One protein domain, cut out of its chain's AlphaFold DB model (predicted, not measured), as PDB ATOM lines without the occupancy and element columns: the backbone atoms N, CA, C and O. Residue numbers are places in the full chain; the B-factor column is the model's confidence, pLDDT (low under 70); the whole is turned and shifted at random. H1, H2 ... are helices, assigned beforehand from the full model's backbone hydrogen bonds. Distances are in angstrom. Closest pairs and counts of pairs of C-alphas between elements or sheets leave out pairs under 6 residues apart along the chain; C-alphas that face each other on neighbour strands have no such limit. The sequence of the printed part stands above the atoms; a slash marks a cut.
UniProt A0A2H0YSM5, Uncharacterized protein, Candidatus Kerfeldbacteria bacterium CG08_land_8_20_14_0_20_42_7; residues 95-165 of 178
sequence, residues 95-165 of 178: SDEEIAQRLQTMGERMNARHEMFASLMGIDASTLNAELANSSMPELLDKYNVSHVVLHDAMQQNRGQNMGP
ATOM      1  N   SER A  95     273.067 448.676 365.540       91.56
ATOM      2  CA  SER A  95     272.768 447.244 365.627       91.56
ATOM      3  C   SER A  95     271.912 446.918 366.856       91.56
ATOM      4  O   SER A  95     271.859 447.679 367.825       91.56
ATOM      5  N   ASP A  96     271.252 445.759 366.846       87.38
ATOM      6  CA  ASP A  96     270.462 445.301 367.993       87.38
ATOM      7  C   ASP A  96     271.325 445.146 369.264       87.38
ATOM      8  O   ASP A  96     270.866 445.468 370.365       87.38
ATOM      9  N   GLU A  97     272.588 444.732 369.129       89.12
ATOM     10  CA  GLU A  97     273.545 444.639 370.236       89.12
ATOM     11  C   GLU A  97     273.924 446.017 370.792       89.12
ATOM     12  O   GLU A  97     273.932 446.208 372.010       89.12
ATOM     13  N   GLU A  98     274.198 446.996 369.926       87.94
ATOM     14  CA  GLU A  98     274.497 448.370 370.344       87.94
ATOM     15  C   GLU A  98     273.296 449.002 371.051       87.94
ATOM     16  O   GLU A  98     273.446 449.673 372.073       87.94
ATOM     17  N   ILE A  99     272.085 448.750 370.551       86.38
ATOM     18  CA  ILE A  99     270.839 449.202 371.172       86.38
ATOM     19  C   ILE A  99     270.674 448.576 372.555       86.38
ATOM     20  O   ILE A  99     270.371 449.292 373.510       86.38
ATOM     21  N   ALA A 100     270.904 447.268 372.691       86.69
ATOM     22  CA  ALA A 100     270.820 446.579 373.974       86.69
ATOM     23  C   ALA A 100     271.814 447.156 374.995       86.69
ATOM     24  O   ALA A 100     271.413 447.504 376.109       86.69
ATOM     25  N   GLN A 101     273.076 447.356 374.600       86.12
ATOM     26  CA  GLN A 101     274.090 447.981 375.458       86.12
ATOM     27  C   GLN A 101     273.704 449.406 375.856       86.12
ATOM     28  O   GLN A 101     273.875 449.818 377.007       86.12
ATOM     29  N   ARG A 102     273.152 450.177 374.917       82.81
ATOM     30  CA  ARG A 102     272.761 451.562 375.165       82.81
ATOM     31  C   ARG A 102     271.565 451.656 376.105       82.81
ATOM     32  O   ARG A 102     271.565 452.516 376.980       82.81
ATOM     33  N   LEU A 103     270.577 450.775 375.963       82.25
ATOM     34  CA  LEU A 103     269.433 450.687 376.873       82.25
ATOM     35  C   LEU A 103     269.853 450.243 378.268       82.25
ATOM     36  O   LEU A 103     269.406 450.842 379.242       82.25
ATOM     37  N   GLN A 104     270.749 449.262 378.367       83.94
ATOM     38  CA  GLN A 104     271.319 448.855 379.647       83.94
ATOM     39  C   GLN A 104     272.031 450.034 380.321       83.94
ATOM     40  O   GLN A 104     271.712 450.382 381.455       83.94
ATOM     41  N   THR A 105     272.908 450.726 379.589       82.62
ATOM     42  CA  THR A 105     273.627 451.902 380.099       82.62
ATOM     43  C   THR A 105     272.662 453.016 380.520       82.62
ATOM     44  O   THR A 105     272.876 453.692 381.525       82.62
ATOM     45  N   MET A 106     271.583 453.241 379.764       79.81
ATOM     46  CA  MET A 106     270.547 454.205 380.142       79.81
ATOM     47  C   MET A 106     269.812 453.785 381.413       79.81
ATOM     48  O   MET A 106     269.607 454.631 382.280       79.81
ATOM     49  N   GLY A 107     269.455 452.506 381.541       82.44
ATOM     50  CA  GLY A 107     268.808 451.952 382.727       82.44
ATOM     51  C   GLY A 107     269.680 452.098 383.971       82.44
ATOM     52  O   GLY A 107     269.222 452.627 384.980       82.44
ATOM     53  N   GLU A 108     270.961 451.748 383.875       82.12
ATOM     54  CA  GLU A 108     271.940 451.910 384.956       82.12
ATOM     55  C   GLU A 108     272.102 453.381 385.358       82.12
ATOM     56  O   GLU A 108     272.052 453.719 386.542       82.12
ATOM     57  N   ARG A 109     272.207 454.293 384.382       79.88
ATOM     58  CA  ARG A 109     272.265 455.741 384.644       79.88
ATOM     59  C   ARG A 109     270.984 456.264 385.285       79.88
ATOM     60  O   ARG A 109     271.050 457.136 386.150       79.88
ATOM     61  N   MET A 110     269.824 455.767 384.867       79.75
ATOM     62  CA  MET A 110     268.534 456.170 385.416       79.75
ATOM     63  C   MET A 110     268.340 455.644 386.838       79.75
ATOM     64  O   MET A 110     267.818 456.384 387.671       79.75
ATOM     65  N   ASN A 111     268.803 454.427 387.131       82.81
ATOM     66  CA  ASN A 111     268.808 453.882 388.484       82.81
ATOM     67  C   ASN A 111     269.771 454.663 389.389       82.81
ATOM     68  O   ASN A 111     269.362 455.159 390.431       82.81
ATOM     69  N   ALA A 112     271.006 454.909 388.939       83.19
ATOM     70  CA  ALA A 112     271.972 455.727 389.678       83.19
ATOM     71  C   ALA A 112     271.451 457.152 389.934       83.19
ATOM     72  O   ALA A 112     271.681 457.735 390.992       83.19
ATOM     73  N   ARG A 113     270.719 457.732 388.974       82.75
ATOM     74  CA  ARG A 113     270.052 459.025 389.156       82.75
ATOM     75  C   ARG A 113     268.924 458.938 390.189       82.75
ATOM     76  O   ARG A 113     268.810 459.849 391.002       82.75
ATOM     77  N   HIS A 114     268.115 457.878 390.174       83.44
ATOM     78  CA  HIS A 114     267.078 457.651 391.189       83.44
ATOM     79  C   HIS A 114     267.674 457.516 392.588       83.44
ATOM     80  O   HIS A 114     267.223 458.197 393.501       83.44
ATOM     81  N   GLU A 115     268.709 456.698 392.749       85.31
ATOM     82  CA  GLU A 115     269.394 456.518 394.031       85.31
ATOM     83  C   GLU A 115     270.011 457.827 394.531       85.31
ATOM     84  O   GLU A 115     269.853 458.183 395.697       85.31
ATOM     85  N   MET A 116     270.644 458.592 393.639       87.38
ATOM     86  CA  MET A 116     271.177 459.916 393.952       87.38
ATOM     87  C   MET A 116     270.079 460.853 394.469       87.38
ATOM     88  O   MET A 116     270.274 461.538 395.470       87.38
ATOM     89  N   PHE A 117     268.931 460.902 393.797       87.69
ATOM     90  CA  PHE A 117     267.818 461.738 394.229       87.69
ATOM     91  C   PHE A 117     267.219 461.281 395.557       87.69
ATOM     92  O   PHE A 117     266.951 462.117 396.414       87.69
ATOM     93  N   ALA A 118     267.028 459.976 395.737       89.25
ATOM     94  CA  ALA A 118     266.525 459.412 396.981       89.25
ATOM     95  C   ALA A 118     267.450 459.796 398.150       89.25
ATOM     96  O   ALA A 118     266.998 460.375 399.136       89.25
ATOM     97  N   SER A 119     268.762 459.624 397.958       90.56
ATOM     98  CA  SER A 119     269.799 460.059 398.899       90.56
ATOM     99  C   SER A 119     269.716 461.557 399.214       90.56
ATOM    100  O   SER A 119     269.769 461.950 400.378       90.56
ATOM    101  N   LEU A 120     269.496 462.400 398.198       88.81
ATOM    102  CA  LEU A 120     269.360 463.852 398.354       88.81
ATOM    103  C   LEU A 120     268.159 464.261 399.216       88.81
ATOM    104  O   LEU A 120     268.224 465.252 399.936       88.81
ATOM    105  N   MET A 121     267.074 463.496 399.126       89.94
ATOM    106  CA  MET A 121     265.846 463.695 399.898       89.94
ATOM    107  C   MET A 121     265.878 462.981 401.256       89.94
ATOM    108  O   MET A 121     264.942 463.118 402.039       89.94
ATOM    109  N   GLY A 122     266.938 462.222 401.551       92.00
ATOM    110  CA  GLY A 122     267.030 461.414 402.767       92.00
ATOM    111  C   GLY A 122     266.013 460.270 402.816       92.00
ATOM    112  O   GLY A 122     265.648 459.830 403.905       92.00
ATOM    113  N   ILE A 123     265.549 459.800 401.657       92.12
ATOM    114  CA  ILE A 123     264.609 458.683 401.512       92.12
ATOM    115  C   ILE A 123     265.271 457.534 400.749       92.12
ATOM    116  O   ILE A 123     266.302 457.702 400.102       92.12
ATOM    117  N   ASP A 124     264.685 456.342 400.805       92.06
ATOM    118  CA  ASP A 124     265.130 455.225 399.977       92.06
ATOM    119  C   ASP A 124     264.518 455.283 398.561       92.06
ATOM    120  O   ASP A 124     263.504 455.943 398.310       92.06
ATOM    121  N   ALA A 125     265.133 454.570 397.615       85.94
ATOM    122  CA  ALA A 125     264.714 454.582 396.214       85.94
ATOM    123  C   ALA A 125     263.298 454.015 395.989       85.94
ATOM    124  O   ALA A 125     262.617 454.431 395.050       85.94
ATOM    125  N   SER A 126     262.830 453.099 396.844       86.94
ATOM    126  CA  SER A 126     261.477 452.546 396.733       86.94
ATOM    127  C   SER A 126     260.420 453.555 397.185       86.94
ATOM    128  O   SER A 126     259.403 453.707 396.507       86.94
ATOM    129  N   THR A 127     260.709 454.326 398.240       89.00
ATOM    130  CA  THR A 127     259.886 455.466 398.665       89.00
ATOM    131  C   THR A 127     259.830 456.526 397.574       89.00
ATOM    132  O   THR A 127     258.741 456.959 397.206       89.00
ATOM    133  N   LEU A 128     260.971 456.876 396.969       87.75
ATOM    134  CA  LEU A 128     260.993 457.806 395.840       87.75
ATOM    135  C   LEU A 128     260.106 457.327 394.678       87.75
ATOM    136  O   LEU A 128     259.338 458.109 394.127       87.75
ATOM    137  N   ASN A 129     260.170 456.045 394.315       83.38
ATOM    138  CA  ASN A 129     259.342 455.497 393.241       83.38
ATOM    139  C   ASN A 129     257.837 455.558 393.568       83.38
ATOM    140  O   ASN A 129     257.029 455.881 392.699       83.38
ATOM    141  N   ALA A 130     257.457 455.282 394.817       84.00
ATOM    142  CA  ALA A 130     256.071 455.406 395.266       84.00
ATOM    143  C   ALA A 130     255.581 456.865 395.252       84.00
ATOM    144  O   ALA A 130     254.428 457.133 394.910       84.00
ATOM    145  N   GLU A 131     256.452 457.817 395.589       83.75
ATOM    146  CA  GLU A 131     256.120 459.242 395.555       83.75
ATOM    147  C   GLU A 131     256.029 459.778 394.120       83.75
ATOM    148  O   GLU A 131     255.091 460.505 393.799       83.75
ATOM    149  N   LEU A 132     256.922 459.344 393.226       82.94
ATOM    150  CA  LEU A 132     256.892 459.691 391.800       82.94
ATOM    151  C   LEU A 132     255.647 459.173 391.069       82.94
ATOM    152  O   LEU A 132     255.300 459.694 390.012       82.94
ATOM    153  N   ALA A 133     254.960 458.170 391.620       75.81
ATOM    154  CA  ALA A 133     253.682 457.711 391.085       75.81
ATOM    155  C   ALA A 133     252.556 458.746 391.264       75.81
ATOM    156  O   ALA A 133     251.574 458.703 390.529       75.81
ATOM    157  N   ASN A 134     252.693 459.663 392.229       77.56
ATOM    158  CA  ASN A 134     251.649 460.621 392.607       77.56
ATOM    159  C   ASN A 134     252.093 462.086 392.511       77.56
ATOM    160  O   ASN A 134     251.275 462.985 392.697       77.56
ATOM    161  N   SER A 135     253.379 462.351 392.291       76.50
ATOM    162  CA  SER A 135     253.932 463.705 392.298       76.50
ATOM    163  C   SER A 135     255.108 463.822 391.340       76.50
ATOM    164  O   SER A 135     255.859 462.875 391.104       76.50
ATOM    165  N   SER A 136     255.287 465.014 390.785       80.75
ATOM    166  CA  SER A 136     256.406 465.320 389.908       80.75
ATOM    167  C   SER A 136     257.690 465.555 390.703       80.75
ATOM    168  O   SER A 136     257.678 465.953 391.865       80.75
ATOM    169  N   MET A 137     258.840 465.351 390.060       81.69
ATOM    170  CA  MET A 137     260.121 465.529 390.741       81.69
ATOM    171  C   MET A 137     260.345 466.937 391.325       81.69
ATOM    172  O   MET A 137     260.879 467.026 392.426       81.69
ATOM    173  N   PRO A 138     259.942 468.039 390.660       80.50
ATOM    174  CA  PRO A 138     260.006 469.371 391.261       80.50
ATOM    175  C   PRO A 138     259.200 469.493 392.560       80.50
ATOM    176  O   PRO A 138     259.696 470.081 393.515       80.50
ATOM    177  N   GLU A 139     258.005 468.900 392.619       81.94
ATOM    178  CA  GLU A 139     257.170 468.901 393.829       81.94
ATOM    179  C   GLU A 139     257.812 468.091 394.954       81.94
ATOM    180  O   GLU A 139     257.770 468.500 396.111       81.94
ATOM    181  N   LEU A 140     258.459 466.969 394.626       86.19
ATOM    182  CA  LEU A 140     259.195 466.175 395.610       86.19
ATOM    183  C   LEU A 140     260.406 466.935 396.150       86.19
ATOM    184  O   LEU A 140     260.618 466.987 397.356       86.19
ATOM    185  N   LEU A 141     261.181 467.573 395.276       87.38
ATOM    186  CA  LEU A 141     262.329 468.372 395.695       87.38
ATOM    187  C   LEU A 141     261.905 469.514 396.628       87.38
ATOM    188  O   LEU A 141     262.577 469.744 397.628       87.38
ATOM    189  N   ASP A 142     260.783 470.177 396.346       89.19
ATOM    190  CA  ASP A 142     260.214 471.206 397.225       89.19
ATOM    191  C   ASP A 142     259.739 470.614 398.564       89.19
ATOM    192  O   ASP A 142     260.140 471.078 399.632       89.19
ATOM    193  N   LYS A 143     258.987 469.505 398.522       90.56
ATOM    194  CA  LYS A 143     258.484 468.787 399.706       90.56
ATOM    195  C   LYS A 143     259.599 468.360 400.663       90.56
ATOM    196  O   LYS A 143     259.436 468.462 401.877       90.56
ATOM    197  N   TYR A 144     260.725 467.892 400.129       90.44
ATOM    198  CA  TYR A 144     261.899 467.487 400.910       90.44
ATOM    199  C   TYR A 144     262.917 468.620 401.104       90.44
ATOM    200  O   TYR A 144     264.028 468.377 401.573       90.44
ATOM    201  N   ASN A 145     262.546 469.864 400.778       90.81
ATOM    202  CA  ASN A 145     263.361 471.066 400.952       90.81
ATOM    203  C   ASN A 145     264.762 470.958 400.313       90.81
ATOM    204  O   ASN A 145     265.766 471.470 400.821       90.81
ATOM    205  N   VAL A 146     264.837 470.269 399.177       88.06
ATOM    206  CA  VAL A 146     266.056 470.097 398.403       88.06
ATOM    207  C   VAL A 146     266.295 471.349 397.572       88.06
ATOM    208  O   VAL A 146     265.634 471.618 396.571       88.06
ATOM    209  N   SER A 147     267.308 472.117 397.966       87.88
ATOM    210  CA  SER A 147     267.694 473.325 397.244       87.88
ATOM    211  C   SER A 147     268.232 473.011 395.844       87.88
ATOM    212  O   SER A 147     269.028 472.089 395.655       87.88
ATOM    213  N   HIS A 148     267.899 473.853 394.863       81.44
ATOM    214  CA  HIS A 148     268.380 473.714 393.482       81.44
ATOM    215  C   HIS A 148     269.919 473.705 393.375       81.44
ATOM    216  O   HIS A 148     270.477 473.031 392.514       81.44
ATOM    217  N   VAL A 149     270.617 474.425 394.262       84.94
ATOM    218  CA  VAL A 149     272.092 474.429 394.339       84.94
ATOM    219  C   VAL A 149     272.624 473.047 394.722       84.94
ATOM    220  O   VAL A 149     273.477 472.498 394.033       84.94
ATOM    221  N   VAL A 150     272.052 472.454 395.771       84.94
ATOM    222  CA  VAL A 150     272.405 471.115 396.266       84.94
ATOM    223  C   VAL A 150     272.132 470.059 395.195       84.94
ATOM    224  O   VAL A 150     272.967 469.195 394.930       84.94
ATOM    225  N   LEU A 151     271.002 470.187 394.499       84.69
ATOM    226  CA  LEU A 151     270.679 469.343 393.359       84.69
ATOM    227  C   LEU A 151     271.689 469.493 392.211       84.69
ATOM    228  O   LEU A 151     272.134 468.497 391.637       84.69
ATOM    229  N   HIS A 152     272.042 470.725 391.850       83.25
ATOM    230  CA  HIS A 152     272.979 470.997 390.766       83.25
ATOM    231  C   HIS A 152     274.370 470.419 391.058       83.25
ATOM    232  O   HIS A 152     274.947 469.761 390.190       83.25
ATOM    233  N   ASP A 153     274.879 470.587 392.277       84.06
ATOM    234  CA  ASP A 153     276.182 470.055 392.682       84.06
ATOM    235  C   ASP A 153     276.196 468.531 392.692       84.06
ATOM    236  O   ASP A 153     277.108 467.915 392.136       84.06
ATOM    237  N   ALA A 154     275.149 467.910 393.227       82.12
ATOM    238  CA  ALA A 154     275.028 466.463 393.225       82.12
ATOM    239  C   ALA A 154     274.905 465.912 391.781       82.12
ATOM    240  O   ALA A 154     275.494 464.881 391.453       82.12
ATOM    241  N   MET A 155     274.242 466.638 390.866       80.50
ATOM    242  CA  MET A 155     274.211 466.286 389.438       80.50
ATOM    243  C   MET A 155     275.583 466.424 388.767       80.50
ATOM    244  O   MET A 155     275.918 465.614 387.902       80.50
ATOM    245  N   GLN A 156     276.382 467.429 389.131       78.69
ATOM    246  CA  GLN A 156     277.742 467.587 388.607       78.69
ATOM    247  C   GLN A 156     278.678 466.483 389.106       78.69
ATOM    248  O   GLN A 156     279.435 465.923 388.316       78.69
ATOM    249  N   GLN A 157     278.582 466.119 390.385       75.81
ATOM    250  CA  GLN A 157     279.374 465.035 390.968       75.81
ATOM    251  C   GLN A 157     279.048 463.685 390.317       75.81
ATOM    252  O   GLN A 157     279.959 462.934 389.971       75.81
ATOM    253  N   ASN A 158     277.768 463.413 390.046       70.75
ATOM    254  CA  ASN A 158     277.351 462.171 389.391       70.75
ATOM    255  C   ASN A 158     277.801 462.098 387.912       70.75
ATOM    256  O   ASN A 158     278.182 461.033 387.424       70.75
ATOM    257  N   ARG A 159     277.864 463.235 387.193       65.75
ATOM    258  CA  ARG A 159     278.446 463.277 385.830       65.75
ATOM    259  C   ARG A 159     279.926 462.897 385.802       65.75
ATOM    260  O   ARG A 159     280.369 462.334 384.807       65.75
ATOM    261  N   GLY A 160     280.675 463.204 386.860       59.19
ATOM    262  CA  GLY A 160     282.094 462.860 386.966       59.19
ATOM    263  C   GLY A 160     282.357 461.374 387.221       59.19
ATOM    264  O   GLY A 160     283.446 460.902 386.916       59.19
ATOM    265  N   GLN A 161     281.376 460.635 387.751       55.28
ATOM    266  CA  GLN A 161     281.549 459.235 388.160       55.28
ATOM    267  C   GLN A 161     280.945 458.218 387.180       55.28
ATOM    268  O   GLN A 161     281.426 457.093 387.122       55.28
ATOM    269  N   ASN A 162     279.928 458.594 386.392       53.56
ATOM    270  CA  ASN A 162     279.133 457.637 385.604       53.56
ATOM    271  C   ASN A 162     279.266 457.788 384.070       53.56
ATOM    272  O   ASN A 162     278.373 457.412 383.298       53.56
ATOM    273  N   MET A 163     280.383 458.353 383.597       49.19
ATOM    274  CA  MET A 163     280.732 458.323 382.172       49.19
ATOM    275  C   MET A 163     281.243 456.922 381.810       49.19
ATOM    276  O   MET A 163     282.442 456.665 381.779       49.19
ATOM    277  N   GLY A 164     280.310 456.005 381.527       51.19
ATOM    278  CA  GLY A 164     280.589 454.846 380.668       51.19
ATOM    279  C   GLY A 164     281.263 455.285 379.354       51.19
ATOM    280  O   GLY A 164     281.184 456.472 379.021       51.19
ATOM    281  N   PRO A 165     281.928 454.359 378.633       44.06
ATOM    282  CA  PRO A 165     282.915 454.673 377.604       44.06
ATOM    283  C   PRO A 165     282.409 455.756 376.658       44.06
ATOM    284  O   PRO A 165     281.318 455.659 376.092       44.06
TER     285      PRO A 165
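AT A GLANCE: This is residues 95 to 165 of the 178 residues of an uncharacterized protein of Candidatus Kerfeldbacteria bacterium CG08_land_8_20_14_0_20_42_7 (UniProt A0A2H0YSM5). One long helix, H1, makes most of the length of the model, and residues 95 to 104, of which 96 to 104 belong to H1, stick out free. Near its other end the short H2 crosses it on one side, the short H3 comes next, and H4 folds back on the other side of H1 from H2, running opposite ways to H1. The printed part has 71 residues with four named helices, H1, H2, H3 and H4 in that order, and no named strand; its class is all helix. It is loose, with a radius of gyration of the C-alphas of 13.9 A, and elongated, spanning 43 by 27 by 17 A.

HOW THE PARTS SIT: H1, residues 96 to 121, touches H2, residues 125 to 132, with its residues 114 to 119 alone; the closest C-alphas, of Ala 118 and Ala 125, are 5.2 A apart, and the lines are about perpendicular at 88 degrees. H3, residues 137 to 143, is close to H2 but not clearly touching, with the closest C-alphas, of Glu 131 and Leu 140, 7.6 A apart. H1 and H4, residues 148 to 161, only just touch, with 3 pairs of C-alphas within 8 A, the closest those of Leu 120 and Leu 151 at 7.5 A; they stand at a steep tilt of 40 degrees, opposite ways. H2 and H4 are apart. In H1, H2, H3 and H4 every O i to N i+4 pair is within hydrogen-bond range.

IN THESE COORDINATES: H1 begins at C-alpha 96 (270.462, 445.301, 367.993) and is 37.1 A long. H2 measures 10.3 A and H3 9.7 A. H4 is 20.3 A long and ends at C-alpha 161 (281.549, 459.235, 388.160).

THE WHOLE: The C-alphas of Ser 95 and Asn 145, 43.6 A apart, are the two farthest apart. The printed part has no cut, and its three links are tight. Residues 159 to 165 have pLDDT under 70.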